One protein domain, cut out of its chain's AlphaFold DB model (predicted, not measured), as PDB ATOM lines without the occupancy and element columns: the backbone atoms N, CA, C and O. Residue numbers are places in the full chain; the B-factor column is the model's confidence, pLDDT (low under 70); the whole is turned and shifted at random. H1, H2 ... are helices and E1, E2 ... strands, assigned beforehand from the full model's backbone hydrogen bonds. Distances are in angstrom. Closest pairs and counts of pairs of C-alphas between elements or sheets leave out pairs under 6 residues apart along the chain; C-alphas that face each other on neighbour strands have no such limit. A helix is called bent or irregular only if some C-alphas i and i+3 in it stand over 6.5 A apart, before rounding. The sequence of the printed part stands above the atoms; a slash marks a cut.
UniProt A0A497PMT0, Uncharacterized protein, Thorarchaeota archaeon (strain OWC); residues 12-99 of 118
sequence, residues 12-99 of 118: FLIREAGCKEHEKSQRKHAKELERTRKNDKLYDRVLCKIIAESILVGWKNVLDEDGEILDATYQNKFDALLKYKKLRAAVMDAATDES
ATOM      1  N   PHE A  12     108.566 179.167 155.450       90.62
ATOM      2  CA  PHE A  12     109.645 178.249 155.082       90.62
ATOM      3  C   PHE A  12     109.981 178.410 153.600       90.62
ATOM      4  O   PHE A  12     109.091 178.418 152.755       90.62
ATOM      5  N   LEU A  13     111.271 178.508 153.284       91.56
ATOM      6  CA  LEU A  13     111.774 178.501 151.914       91.56
ATOM      7  C   LEU A  13     112.223 177.080 151.584       91.56
ATOM      8  O   LEU A  13     113.240 176.606 152.105       91.56
ATOM      9  N   ILE A  14     111.441 176.399 150.753       92.62
ATOM     10  CA  ILE A  14     111.594 174.979 150.440       92.62
ATOM     11  C   ILE A  14     111.902 174.834 148.950       92.62
ATOM     12  O   ILE A  14     111.250 175.450 148.116       92.62
ATOM     13  N   ARG A  15     112.907 174.022 148.626       91.94
ATOM     14  CA  ARG A  15     113.196 173.569 147.263       91.94
ATOM     15  C   ARG A  15     112.552 172.224 146.992       91.94
ATOM     16  O   ARG A  15     112.404 171.404 147.897       91.94
ATOM     17  N   GLU A  16     112.274 171.988 145.721       90.31
ATOM     18  CA  GLU A  16     111.742 170.726 145.236       90.31
ATOM     19  C   GLU A  16     112.697 169.555 145.519       90.31
ATOM     20  O   GLU A  16     113.920 169.618 145.317       90.31
ATOM     21  N   ALA A  17     112.127 168.443 145.968       90.56
ATOM     22  CA  ALA A  17     112.835 167.191 146.103       90.56
ATOM     23  C   ALA A  17     113.125 166.612 144.711       90.56
ATOM     24  O   ALA A  17     112.238 166.152 144.012       90.56
ATOM     25  N   GLY A  18     114.405 166.567 144.344       88.62
ATOM     26  CA  GLY A  18     114.852 166.061 143.038       88.62
ATOM     27  C   GLY A  18     115.599 167.117 142.232       88.62
ATOM     28  O   GLY A  18     116.241 166.784 141.242       88.62
ATOM     29  N   CYS A  19     115.615 168.368 142.706       89.44
ATOM     30  CA  CYS A  19     116.483 169.400 142.155       89.44
ATOM     31  C   CYS A  19     117.974 169.006 142.215       89.44
ATOM     32  O   CYS A  19     118.401 168.142 142.995       89.44
ATOM     33  N   LYS A  20     118.798 169.689 141.412       93.25
ATOM     34  CA  LYS A  20     120.236 169.399 141.273       93.25
ATOM     35  C   LYS A  20     120.972 169.419 142.615       93.25
ATOM     36  O   LYS A  20     121.853 168.590 142.855       93.25
ATOM     37  N   GLU A  21     120.626 170.343 143.506       92.75
ATOM     38  CA  GLU A  21     121.226 170.463 144.834       92.75
ATOM     39  C   GLU A  21     120.829 169.305 145.747       92.75
ATOM     40  O   GLU A  21     121.678 168.797 146.487       92.75
ATOM     41  N   HIS A  22     119.576 168.849 145.660       93.06
ATOM     42  CA  HIS A  22     119.110 167.674 146.388       93.06
ATOM     43  C   HIS A  22     119.841 166.419 145.917       93.06
ATOM     44  O   HIS A  22     120.420 165.707 146.741       93.06
ATOM     45  N   GLU A  23     119.938 166.192 144.605       93.69
ATOM     46  CA  GLU A  23     120.710 165.068 144.068       93.69
ATOM     47  C   GLU A  23     122.184 165.124 144.485       93.69
ATOM     48  O   GLU A  23     122.782 164.109 144.853       93.69
ATOM     49  N   LYS A  24     122.792 166.314 144.450       94.75
ATOM     50  CA  LYS A  24     124.190 166.510 144.846       94.75
ATOM     51  C   LYS A  24     124.403 166.189 146.324       94.75
ATOM     52  O   LYS A  24     125.373 165.499 146.651       94.75
ATOM     53  N   SER A  25     123.515 166.644 147.210       94.00
ATOM     54  CA  SER A  25     123.587 166.320 148.641       94.00
ATOM     55  C   SER A  25     123.351 164.823 148.885       94.00
ATOM     56  O   SER A  25     124.131 164.189 149.600       94.00
ATOM     57  N   GLN A  26     122.387 164.197 148.202       93.94
ATOM     58  CA  GLN A  26     122.193 162.747 148.283       93.94
ATOM     59  C   GLN A  26     123.445 161.968 147.863       93.94
ATOM     60  O   GLN A  26     123.874 161.061 148.578       93.94
ATOM     61  N   ARG A  27     124.089 162.343 146.749       95.31
ATOM     62  CA  ARG A  27     125.337 161.707 146.287       95.31
ATOM     63  C   ARG A  27     126.478 161.894 147.288       95.31
ATOM     64  O   ARG A  27     127.214 160.941 147.547       95.31
ATOM     65  N   LYS A  28     126.601 163.085 147.887       96.25
ATOM     66  CA  LYS A  28     127.586 163.384 148.942       96.25
ATOM     67  C   LYS A  28     127.431 162.439 150.141       96.25
ATOM     68  O   LYS A  28     128.434 161.945 150.652       96.25
ATOM     69  N   HIS A  29     126.195 162.143 150.548       95.44
ATOM     70  CA  HIS A  29     125.887 161.327 151.732       95.44
ATOM     71  C   HIS A  29     125.545 159.857 151.427       95.44
ATOM     72  O   HIS A  29     125.271 159.093 152.351       95.44
ATOM     73  N   ALA A  30     125.611 159.414 150.168       94.19
ATOM     74  CA  ALA A  30     125.178 158.077 149.743       94.19
ATOM     75  C   ALA A  30     125.842 156.937 150.537       94.19
ATOM     76  O   ALA A  30     125.175 156.007 150.991       94.19
ATOM     77  N   LYS A  31     127.156 157.042 150.783       94.69
ATOM     78  CA  LYS A  31     127.895 156.058 151.593       94.69
ATOM     79  C   LYS A  31     127.451 156.055 153.058       94.69
ATOM     80  O   LYS A  31     127.437 154.998 153.685       94.69
ATOM     81  N   GLU A  32     127.117 157.218 153.624       93.44
ATOM     82  CA  GLU A  32     126.590 157.309 154.992       93.44
ATOM     83  C   GLU A  32     125.196 156.683 155.079       93.44
ATOM     84  O   GLU A  32     124.946 155.903 155.998       93.44
ATOM     85  N   LEU A  33     124.320 156.944 154.103       92.88
ATOM     86  CA  LEU A  33     122.990 156.332 154.019       92.88
ATOM     87  C   LEU A  33     123.072 154.805 153.954       92.88
ATOM     88  O   LEU A  33     122.389 154.115 154.708       92.88
ATOM     89  N   GLU A  34     123.941 154.263 153.101       94.25
ATOM     90  CA  GLU A  34     124.111 152.815 152.968       94.25
ATOM     91  C   GLU A  34     124.596 152.177 154.277       94.25
ATOM     92  O   GLU A  34     124.029 151.189 154.749       94.25
ATOM     93  N   ARG A  35     125.604 152.784 154.917       94.44
ATOM     94  CA  ARG A  35     126.165 152.303 156.190       94.44
ATOM     95  C   ARG A  35     125.168 152.370 157.341       94.44
ATOM     96  O   ARG A  35     125.216 151.534 158.241       94.44
ATOM     97  N   THR A  36     124.287 153.366 157.333       94.19
ATOM     98  CA  THR A  36     123.325 153.612 158.415       94.19
ATOM     99  C   THR A  36     121.966 152.963 158.179       94.19
ATOM    100  O   THR A  36     121.156 152.956 159.097       94.19
ATOM    101  N   ARG A  37     121.730 152.320 157.025       90.56
ATOM    102  CA  ARG A  37     120.438 151.725 156.623       90.56
ATOM    103  C   ARG A  37     119.806 150.766 157.642       90.56
ATOM    104  O   ARG A  37     118.595 150.609 157.649       90.56
ATOM    105  N   LYS A  38     120.607 150.090 158.474       93.00
ATOM    106  CA  LYS A  38     120.122 149.159 159.517       93.00
ATOM    107  C   LYS A  38     119.886 149.824 160.880       93.00
ATOM    108  O   LYS A  38     119.510 149.144 161.829       93.00
ATOM    109  N   ASN A  39     120.182 151.115 161.008       94.62
ATOM    110  CA  ASN A  39     120.013 151.887 162.229       94.62
ATOM    111  C   ASN A  39     119.164 153.119 161.929       94.62
ATOM    112  O   ASN A  39     119.694 154.171 161.576       94.62
ATOM    113  N   ASP A  40     117.859 152.983 162.137       90.88
ATOM    114  CA  ASP A  40     116.857 153.998 161.809       90.88
ATOM    115  C   ASP A  40     117.189 155.377 162.383       90.88
ATOM    116  O   ASP A  40     117.006 156.385 161.715       90.88
ATOM    117  N   LYS A  41     117.754 155.450 163.597       92.06
ATOM    118  CA  LYS A  41     118.123 156.737 164.211       92.06
ATOM    119  C   LYS A  41     119.262 157.427 163.469       92.06
ATOM    120  O   LYS A  41     119.243 158.645 163.304       92.06
ATOM    121  N   LEU A  42     120.282 156.668 163.069       92.50
ATOM    122  CA  LEU A  42     121.406 157.215 162.311       92.50
ATOM    123  C   LEU A  42     120.999 157.512 160.871       92.50
ATOM    124  O   LEU A  42     121.407 158.540 160.339       92.50
ATOM    125  N   TYR A  43     120.166 156.660 160.282       92.81
ATOM    126  CA  TYR A  43     119.620 156.860 158.949       92.81
ATOM    127  C   TYR A  43     118.791 158.146 158.877       92.81
ATOM    128  O   TYR A  43     119.089 159.025 158.070       92.81
ATOM    129  N   ASP A  44     117.849 158.326 159.807       92.94
ATOM    130  CA  ASP A  44     117.045 159.545 159.940       92.94
ATOM    131  C   ASP A  44     117.919 160.786 160.109       92.94
ATOM    132  O   ASP A  44     117.633 161.840 159.546       92.94
ATOM    133  N   ARG A  45     119.011 160.666 160.869       95.56
ATOM    134  CA  ARG A  45     119.956 161.764 161.048       95.56
ATOM    135  C   ARG A  45     120.617 162.147 159.730       95.56
ATOM    136  O   ARG A  45     120.723 163.334 159.449       95.56
ATOM    137  N   VAL A  46     121.050 161.183 158.921       95.56
ATOM    138  CA  VAL A  46     121.642 161.466 157.604       95.56
ATOM    139  C   VAL A  46     120.603 162.077 156.659       95.56
ATOM    140  O   VAL A  46     120.919 163.048 155.977       95.56
ATOM    141  N   LEU A  47     119.352 161.607 156.682       94.44
ATOM    142  CA  LEU A  47     118.263 162.231 155.920       94.44
ATOM    143  C   LEU A  47     118.038 163.693 156.326       94.44
ATOM    144  O   LEU A  47     117.970 164.560 155.461       94.44
ATOM    145  N   CYS A  48     117.998 164.002 157.626       96.12
ATOM    146  CA  CYS A  48     117.860 165.386 158.087       96.12
ATOM    147  C   CYS A  48     119.023 166.276 157.627       96.12
ATOM    148  O   CYS A  48     118.788 167.446 157.330       96.12
ATOM    149  N   LYS A  49     120.256 165.747 157.524       96.44
ATOM    150  CA  LYS A  49     121.384 166.503 156.950       96.44
ATOM    151  C   LYS A  49     121.094 166.879 155.500       96.44
ATOM    152  O   LYS A  49     121.244 168.038 155.136       96.44
ATOM    153  N   ILE A  50     120.652 165.912 154.696       96.06
ATOM    154  CA  ILE A  50     120.352 166.120 153.274       96.06
ATOM    155  C   ILE A  50     119.254 167.175 153.113       96.06
ATOM    156  O   ILE A  50     119.423 168.127 152.353       96.06
ATOM    157  N   ILE A  51     118.168 167.060 153.882       95.75
ATOM    158  CA  ILE A  51     117.051 168.013 153.846       95.75
ATOM    159  C   ILE A  51     117.525 169.419 154.246       95.75
ATOM    160  O   ILE A  51     117.230 170.378 153.538       95.75
ATOM    161  N   ALA A  52     118.295 169.558 155.330       96.19
ATOM    162  CA  ALA A  52     118.817 170.851 155.785       96.19
ATOM    163  C   ALA A  52     119.817 171.493 154.805       96.19
ATOM    164  O   ALA A  52     119.908 172.721 154.736       96.19
ATOM    165  N   GLU A  53     120.590 170.676 154.080       94.62
ATOM    166  CA  GLU A  53     121.558 171.139 153.079       94.62
ATOM    167  C   GLU A  53     120.897 171.563 151.762       94.62
ATOM    168  O   GLU A  53     121.429 172.448 151.094       94.62
ATOM    169  N   SER A  54     119.793 170.924 151.358       94.00
ATOM    170  CA  SER A  54     119.323 171.001 149.964       94.00
ATOM    171  C   SER A  54     117.846 171.320 149.752       94.00
ATOM    172  O   SER A  54     117.521 171.895 148.718       94.00
ATOM    173  N   ILE A  55     116.972 170.991 150.707       94.88
ATOM    174  CA  ILE A  55     115.518 171.182 150.587       94.88
ATOM    175  C   ILE A  55     115.078 172.397 151.398       94.88
ATOM    176  O   ILE A  55     114.525 173.340 150.845       94.88
ATOM    177  N   LEU A  56     115.354 172.418 152.705       94.00
ATOM    178  CA  LEU A  56     115.034 173.563 153.552       94.00
ATOM    179  C   LEU A  56     116.125 174.621 153.379       94.00
ATOM    180  O   LEU A  56     117.181 174.551 154.010       94.00
ATOM    181  N   VAL A  57     115.896 175.587 152.495       92.94
ATOM    182  CA  VAL A  57     116.888 176.616 152.157       92.94
ATOM    183  C   VAL A  57     116.961 177.658 153.259       92.94
ATOM    184  O   VAL A  57     118.056 177.994 153.714       92.94
ATOM    185  N   GLY A  58     115.804 178.089 153.753       92.25
ATOM    186  CA  GLY A  58     115.699 179.110 154.782       92.25
ATOM    187  C   GLY A  58     114.338 179.122 155.466       92.25
ATOM    188  O   GLY A  58     113.442 178.350 155.124       92.25
ATOM    189  N   TRP A  59     114.191 180.017 156.434       93.00
ATOM    190  CA  TRP A  59     112.919 180.334 157.066       93.00
ATOM    191  C   TRP A  59     112.912 181.789 157.529       93.00
ATOM    192  O   TRP A  59     113.966 182.423 157.606       93.00
ATOM    193  N   LYS A  60     111.733 182.309 157.856       89.56
ATOM    194  CA  LYS A  60     111.544 183.608 158.503       89.56
ATOM    195  C   LYS A  60     110.654 183.439 159.725       89.56
ATOM    196  O   LYS A  60     109.798 182.554 159.741       89.56
ATOM    197  N   ASN A  61     110.876 184.290 160.723       87.06
ATOM    198  CA  ASN A  61     110.047 184.405 161.926       87.06
ATOM    199  C   ASN A  61     109.961 183.124 162.771       87.06
ATOM    200  O   ASN A  61     109.055 182.956 163.579       87.06
ATOM    201  N   VAL A  62     110.928 182.218 162.608       86.56
ATOM    202  CA  VAL A  62     111.111 181.086 163.517       86.56
ATOM    203  C   VAL A  62     111.800 181.611 164.760       86.56
ATOM    204  O   VAL A  62     112.875 182.195 164.659       86.56
ATOM    205  N   LEU A  63     111.181 181.406 165.917       86.56
ATOM    206  CA  LEU A  63     111.775 181.763 167.199       86.56
ATOM    207  C   LEU A  63     112.509 180.574 167.818       86.56
ATOM    208  O   LEU A  63     112.243 179.431 167.452       86.56
ATOM    209  N   ASP A  64     113.412 180.824 168.755       84.25
ATOM    210  CA  ASP A  64     114.011 179.801 169.609       84.25
ATOM    211  C   ASP A  64     113.188 179.562 170.896       84.25
ATOM    212  O   ASP A  64     112.017 179.942 170.991       84.25
ATOM    213  N   GLU A  65     113.751 178.834 171.867       82.31
ATOM    214  CA  GLU A  65     113.074 178.558 173.146       82.31
ATOM    215  C   GLU A  65     113.014 179.777 174.077       82.31
ATOM    216  O   GLU A  65     112.141 179.825 174.946       82.31
ATOM    217  N   ASP A  66     113.898 180.752 173.866       84.75
ATOM    218  CA  ASP A  66     113.981 182.000 174.623       84.75
ATOM    219  C   ASP A  66     113.103 183.106 173.998       84.75
ATOM    220  O   ASP A  66     112.836 184.128 174.631       84.75
ATOM    221  N   GLY A  67     112.568 182.864 172.793       83.31
ATOM    222  CA  GLY A  67     111.673 183.767 172.069       83.31
ATOM    223  C   GLY A  67     112.390 184.712 171.106       83.31
ATOM    224  O   GLY A  67     111.759 185.644 170.604       83.31
ATOM    225  N   GLU A  68     113.670 184.474 170.832       86.19
ATOM    226  CA  GLU A  68     114.487 185.256 169.905       86.19
ATOM    227  C   GLU A  68     114.406 184.692 168.486       86.19
ATOM    228  O   GLU A  68     114.148 183.504 168.289       86.19
ATOM    229  N   ILE A  69     114.626 185.538 167.475       87.81
ATOM    230  CA  ILE A  69     114.625 185.092 166.076       87.81
ATOM    231  C   ILE A  69     115.794 184.131 165.858       87.81
ATOM    232  O   ILE A  69     116.961 184.477 166.035       87.81
ATOM    233  N   LEU A  70     115.464 182.921 165.418       89.25
ATOM    234  CA  LEU A  70     116.425 181.882 165.120       89.25
ATOM    235  C   LEU A  70     116.843 181.967 163.654       89.25
ATOM    236  O   LEU A  70     116.050 181.707 162.746       89.25
ATOM    237  N   ASP A  71     118.120 182.244 163.408       91.12
ATOM    238  CA  ASP A  71     118.661 182.277 162.052       91.12
ATOM    239  C   ASP A  71     118.576 180.913 161.356       91.12
ATOM    240  O   ASP A  71     118.809 179.858 161.957       91.12
ATOM    241  N   ALA A  72     118.333 180.923 160.045       92.62
ATOM    242  CA  ALA A  72     118.216 179.718 159.224       92.62
ATOM    243  C   ALA A  72     119.576 179.090 158.850       92.62
ATOM    244  O   ALA A  72     119.819 178.696 157.706       92.62
ATOM    245  N   THR A  73     120.488 178.987 159.817       95.06
ATOM    246  CA  THR A  73     121.780 178.319 159.627       95.06
ATOM    247  C   THR A  73     121.588 176.824 159.368       95.06
ATOM    248  O   THR A  73     120.578 176.229 159.749       95.06
ATOM    249  N   TYR A  74     122.572 176.173 158.739       94.50
ATOM    250  CA  TYR A  74     122.532 174.720 158.536       94.50
ATOM    251  C   TYR A  74     122.291 173.957 159.850       94.50
ATOM    252  O   TYR A  74     121.444 173.066 159.889       94.50
ATOM    253  N   GLN A  75     123.002 174.331 160.918       95.06
ATOM    254  CA  GLN A  75     122.908 173.653 162.209       95.06
ATOM    255  C   GLN A  75     121.511 173.813 162.818       95.06
ATOM    256  O   GLN A  75     120.905 172.818 163.208       95.06
ATOM    257  N   ASN A  76     120.953 175.026 162.792       94.06
ATOM    258  CA  ASN A  76     119.612 175.287 163.319       94.06
ATOM    259  C   ASN A  76     118.546 174.513 162.536       94.06
ATOM    260  O   ASN A  76     117.690 173.859 163.132       94.06
ATOM    261  N   LYS A  77     118.630 174.514 161.200       94.88
ATOM    262  CA  LYS A  77     117.729 173.737 160.333       94.88
ATOM    263  C   LYS A  77     117.809 172.245 160.629       94.88
ATOM    264  O   LYS A  77     116.787 171.576 160.765       94.88
ATOM    265  N   PHE A  78     119.022 171.722 160.755       95.75
ATOM    266  CA  PHE A  78     119.264 170.322 161.061       95.75
ATOM    267  C   PHE A  78     118.696 169.915 162.428       95.75
ATOM    268  O   PHE A  78     117.986 168.908 162.524       95.75
ATOM    269  N   ASP A  79     118.952 170.712 163.464       93.50
ATOM    270  CA  ASP A  79     118.465 170.451 164.818       93.50
ATOM    271  C   ASP A  79     116.938 170.562 164.893       93.50
ATOM    272  O   ASP A  79     116.287 169.709 165.504       93.50
ATOM    273  N   ALA A  80     116.341 171.532 164.195       92.12
ATOM    274  CA  ALA A  80     114.892 171.656 164.080       92.12
ATOM    275  C   ALA A  80     114.266 170.430 163.390       92.12
ATOM    276  O   ALA A  80     113.300 169.858 163.898       92.12
ATOM    277  N   LEU A  81     114.835 169.959 162.277       94.12
ATOM    278  CA  LEU A  81     114.339 168.774 161.563       94.12
ATOM    279  C   LEU A  81     114.472 167.488 162.392       94.12
ATOM    280  O   LEU A  81     113.616 166.603 162.308       94.12
ATOM    281  N   LEU A  82     115.524 167.373 163.206       92.88
ATOM    282  CA  LEU A  82     115.701 166.255 164.134       92.88
ATOM    283  C   LEU A  82     114.703 166.291 165.293       92.88
ATOM    284  O   LEU A  82     114.129 165.259 165.650       92.88
ATOM    285  N   LYS A  83     114.516 167.465 165.897       90.94
ATOM    286  CA  LYS A  83     113.686 167.645 167.091       90.94
ATOM    287  C   LYS A  83     112.195 167.589 166.759       90.94
ATOM    288  O   LYS A  83     111.421 166.985 167.502       90.94
ATOM    289  N   TYR A  84     111.788 168.145 165.618       90.00
ATOM    290  CA  TYR A  84     110.385 168.298 165.235       90.00
ATOM    291  C   TYR A  84     110.044 167.450 164.011       90.00
ATOM    292  O   TYR A  84     109.982 167.922 162.880       90.00
ATOM    293  N   LYS A  85     109.708 166.176 164.247       88.81
ATOM    294  CA  LYS A  85     109.310 165.237 163.180       88.81
ATOM    295  C   LYS A  85     108.152 165.738 162.304       88.81
ATOM    296  O   LYS A  85     108.109 165.409 161.125       88.81
ATOM    297  N   LYS A  86     107.230 166.529 162.868       88.62
ATOM    298  CA  LYS A  86     106.119 167.141 162.117       88.62
ATOM    299  C   LYS A  86     106.600 168.199 161.125       88.62
ATOM    300  O   LYS A  86     106.100 168.226 160.012       88.62
ATOM    301  N   LEU A  87     107.585 169.016 161.510       89.56
ATOM    302  CA  LEU A  87     108.222 169.973 160.604       89.56
ATOM    303  C   LEU A  87     108.903 169.228 159.457       89.56
ATOM    304  O   LEU A  87     108.700 169.568 158.302       89.56
ATOM    305  N   ARG A  88     109.654 168.167 159.775       91.19
ATOM    306  CA  ARG A  88     110.296 167.323 158.760       91.19
ATOM    307  C   ARG A  88     109.292 166.766 157.749       91.19
ATOM    308  O   ARG A  88     109.571 166.816 156.559       91.19
ATOM    309  N   ALA A  89     108.163 166.234 158.220       90.50
ATOM    310  CA  ALA A  89     107.107 165.729 157.344       90.50
ATOM    311  C   ALA A  89     106.543 166.847 156.457       90.50
ATOM    312  O   ALA A  89     106.596 166.720 155.245       90.50
ATOM    313  N   ALA A  90     106.148 167.981 157.045       90.19
ATOM    314  CA  ALA A  90     105.601 169.114 156.298       90.19
ATOM    315  C   ALA A  90     106.568 169.661 155.232       90.19
ATOM    316  O   ALA A  90     106.150 169.962 154.121       90.19
ATOM    317  N   VAL A  91     107.865 169.758 155.554       92.62
ATOM    318  CA  VAL A  91     108.894 170.204 154.602       92.62
ATOM    319  C   VAL A  91     109.026 169.233 153.435       92.62
ATOM    320  O   VAL A  91     109.137 169.668 152.296       92.62
ATOM    321  N   MET A  92     109.026 167.926 153.707       92.50
ATOM    322  CA  MET A  92     109.130 166.916 152.654       92.50
ATOM    323  C   MET A  92     107.873 166.846 151.796       92.50
ATOM    324  O   MET A  92     108.004 166.774 150.582       92.50
ATOM    325  N   ASP A  93     106.691 166.910 152.410       91.94
ATOM    326  CA  ASP A  93     105.416 166.896 151.696       91.94
ATOM    327  C   ASP A  93     105.356 168.076 150.713       91.94
ATOM    328  O   ASP A  93     105.113 167.872 149.525       91.94
ATOM    329  N   ALA A  94     105.703 169.283 151.179       90.69
ATOM    330  CA  ALA A  94     105.800 170.472 150.335       90.69
ATOM    331  C   ALA A  94     106.882 170.343 149.252       90.69
ATOM    332  O   ALA A  94     106.672 170.771 148.126       90.69
ATOM    333  N   ALA A  95     108.027 169.729 149.564       90.62
ATOM    334  CA  ALA A  95     109.106 169.533 148.598       90.62
ATOM    335  C   ALA A  95     108.752 168.545 147.476       90.62
ATOM    336  O   ALA A  95     109.370 168.592 146.420       90.62
ATOM    337  N   THR A  96     107.811 167.628 147.702       90.50
ATOM    338  CA  THR A  96     107.401 166.617 146.710       90.50
ATOM    339  C   THR A  96     106.130 166.966 145.950       90.50
ATOM    340  O   THR A  96     105.768 166.253 145.017       90.50
ATOM    341  N   ASP A  97     105.426 168.012 146.365       85.44
ATOM    342  CA  ASP A  97     104.185 168.425 145.731       85.44
ATOM    343  C   ASP A  97     104.480 169.475 144.651       85.44
ATOM    344  O   ASP A  97     104.692 170.657 144.922       85.44
ATOM    345  N   GLU A  98     104.480 169.008 143.398       70.06
ATOM    346  CA  GLU A  98     104.714 169.803 142.184       70.06
ATOM    347  C   GLU A  98     103.788 171.030 142.083       70.06
ATOM    348  O   GLU A  98     104.125 172.016 141.429       70.06
ATOM    349  N   SER A  99     102.624 171.018 142.748       71.69
ATOM    350  CA  SER A  99     101.700 172.154 142.720       71.69
ATOM    351  C   SER A  99     102.221 173.391 143.458       71.69
ATOM    352  O   SER A  99     101.761 174.495 143.152       71.69
TER     353      SER A  99
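AT A GLANCE: This is residues 12 to 99 of the 118 residues of an uncharacterized protein of Thorarchaeota archaeon (strain OWC) (UniProt A0A497PMT0). A hairpin of two helices, H1 and H2, makes one end of the domain, H3 packs on H2, and H4 turns a corner from H3 to run past a small two-strand ribbon of E1 and E2. The long loop of residues 61 to 73 reaches to the other end of the long axis, away from the helical hairpin. The 88 printed residues hold four named helices and two named strands, in the order E1, H1, H2, E2, H3, H4; the one sheet has the order E1 - E2 and is antiparallel, and the class is mostly helix. The whole is compact, with a radius of gyration of the C-alphas of 13.1 A, and its C-alphas span 38 by 30 by 19 A.

HOW THE PARTS SIT: The sheet is made of E1, residues 12 to 14, and E2, residues 56 to 60. They are antiparallel neighbours, with 160 degrees between their N-to-C directions, and C-alphas 12 and 59 face each other at 4.4 A. N 13 and O 58 are within hydrogen-bond range at 2.9 A, and so are N 57 and O 13, also at 2.9 A. H4, residues 85 to 96, comes closest to E1 with the C-alphas of Ala 95 and Ile 14, 6.3 A apart. Its closest C-alpha pair with E2 is Val 91 and Leu 56, at 7.1 A. H3, residues 74 to 83, comes closest to E2 with the C-alphas of Lys 77 and Leu 56, 7.3 A apart. H3 and H4 touch only at the corner by their link, opposite ways at a steep tilt of 64 degrees; their closest C-alphas are those of Leu 81 and Arg 88, 5.1 A apart, and H4 touches H3 with residues 87 to 88 alone. H2, residues 40 to 54, touches H3 at a steep tilt of 39 degrees, opposite ways, with the C-alphas of Ala 52 and Phe 78 closest at 5.3 A. H2 and H4 are close but not clearly touching, with the closest C-alphas, those of Cys 48 and Arg 88, 7.8 A apart. H1, residues 20 to 36, touches H2 at a shallow tilt of 16 degrees, opposite ways, and the two form a helical hairpin; their closest C-alphas are those of His 22 and Ser 54, 4.9 A apart. H1 is apart from E2, H3 and H4. In H2, H3 and H4 every O i to N i+4 pair is within hydrogen-bond range, while in H1 it is 11 of 13.

IN THESE COORDINATES: E1, residues 12 to 14, begins at C-alpha 12 at (109.645, 178.249, 155.082), and E2, residues 56 to 60, is 11.7 A long. H1, residues 20 to 36, measures 23.5 A from its first C-alpha at (120.236, 169.399, 141.273) to its last. It is irregular, with C-alphas 28 and 31 being 7.8 A apart, and has a kink of 55 degrees near residue 29. H2, residues 40 to 54, is 20.9 A long; H3, residues 74 to 83, is 14.2 A long. H4, residues 85 to 96, is 16.6 A long and ends at C-alpha 96 at (107.401, 166.617, 146.710).

THE WHOLE: The two C-alphas farthest apart are those of Glu 34 and Gly 67, 38.4 A, and the first and last printed C-alphas, those of Phe 12 and Ser 99, are 15.9 A apart. The printed part has no cut. The link from E2 to H3, 13 residues, is long; the links E1 to H1, H1 to H2, H2 to E2 and H3 to H4 are tight. The mean pLDDT of the printed part is 91.6, and no printed residue is under 70.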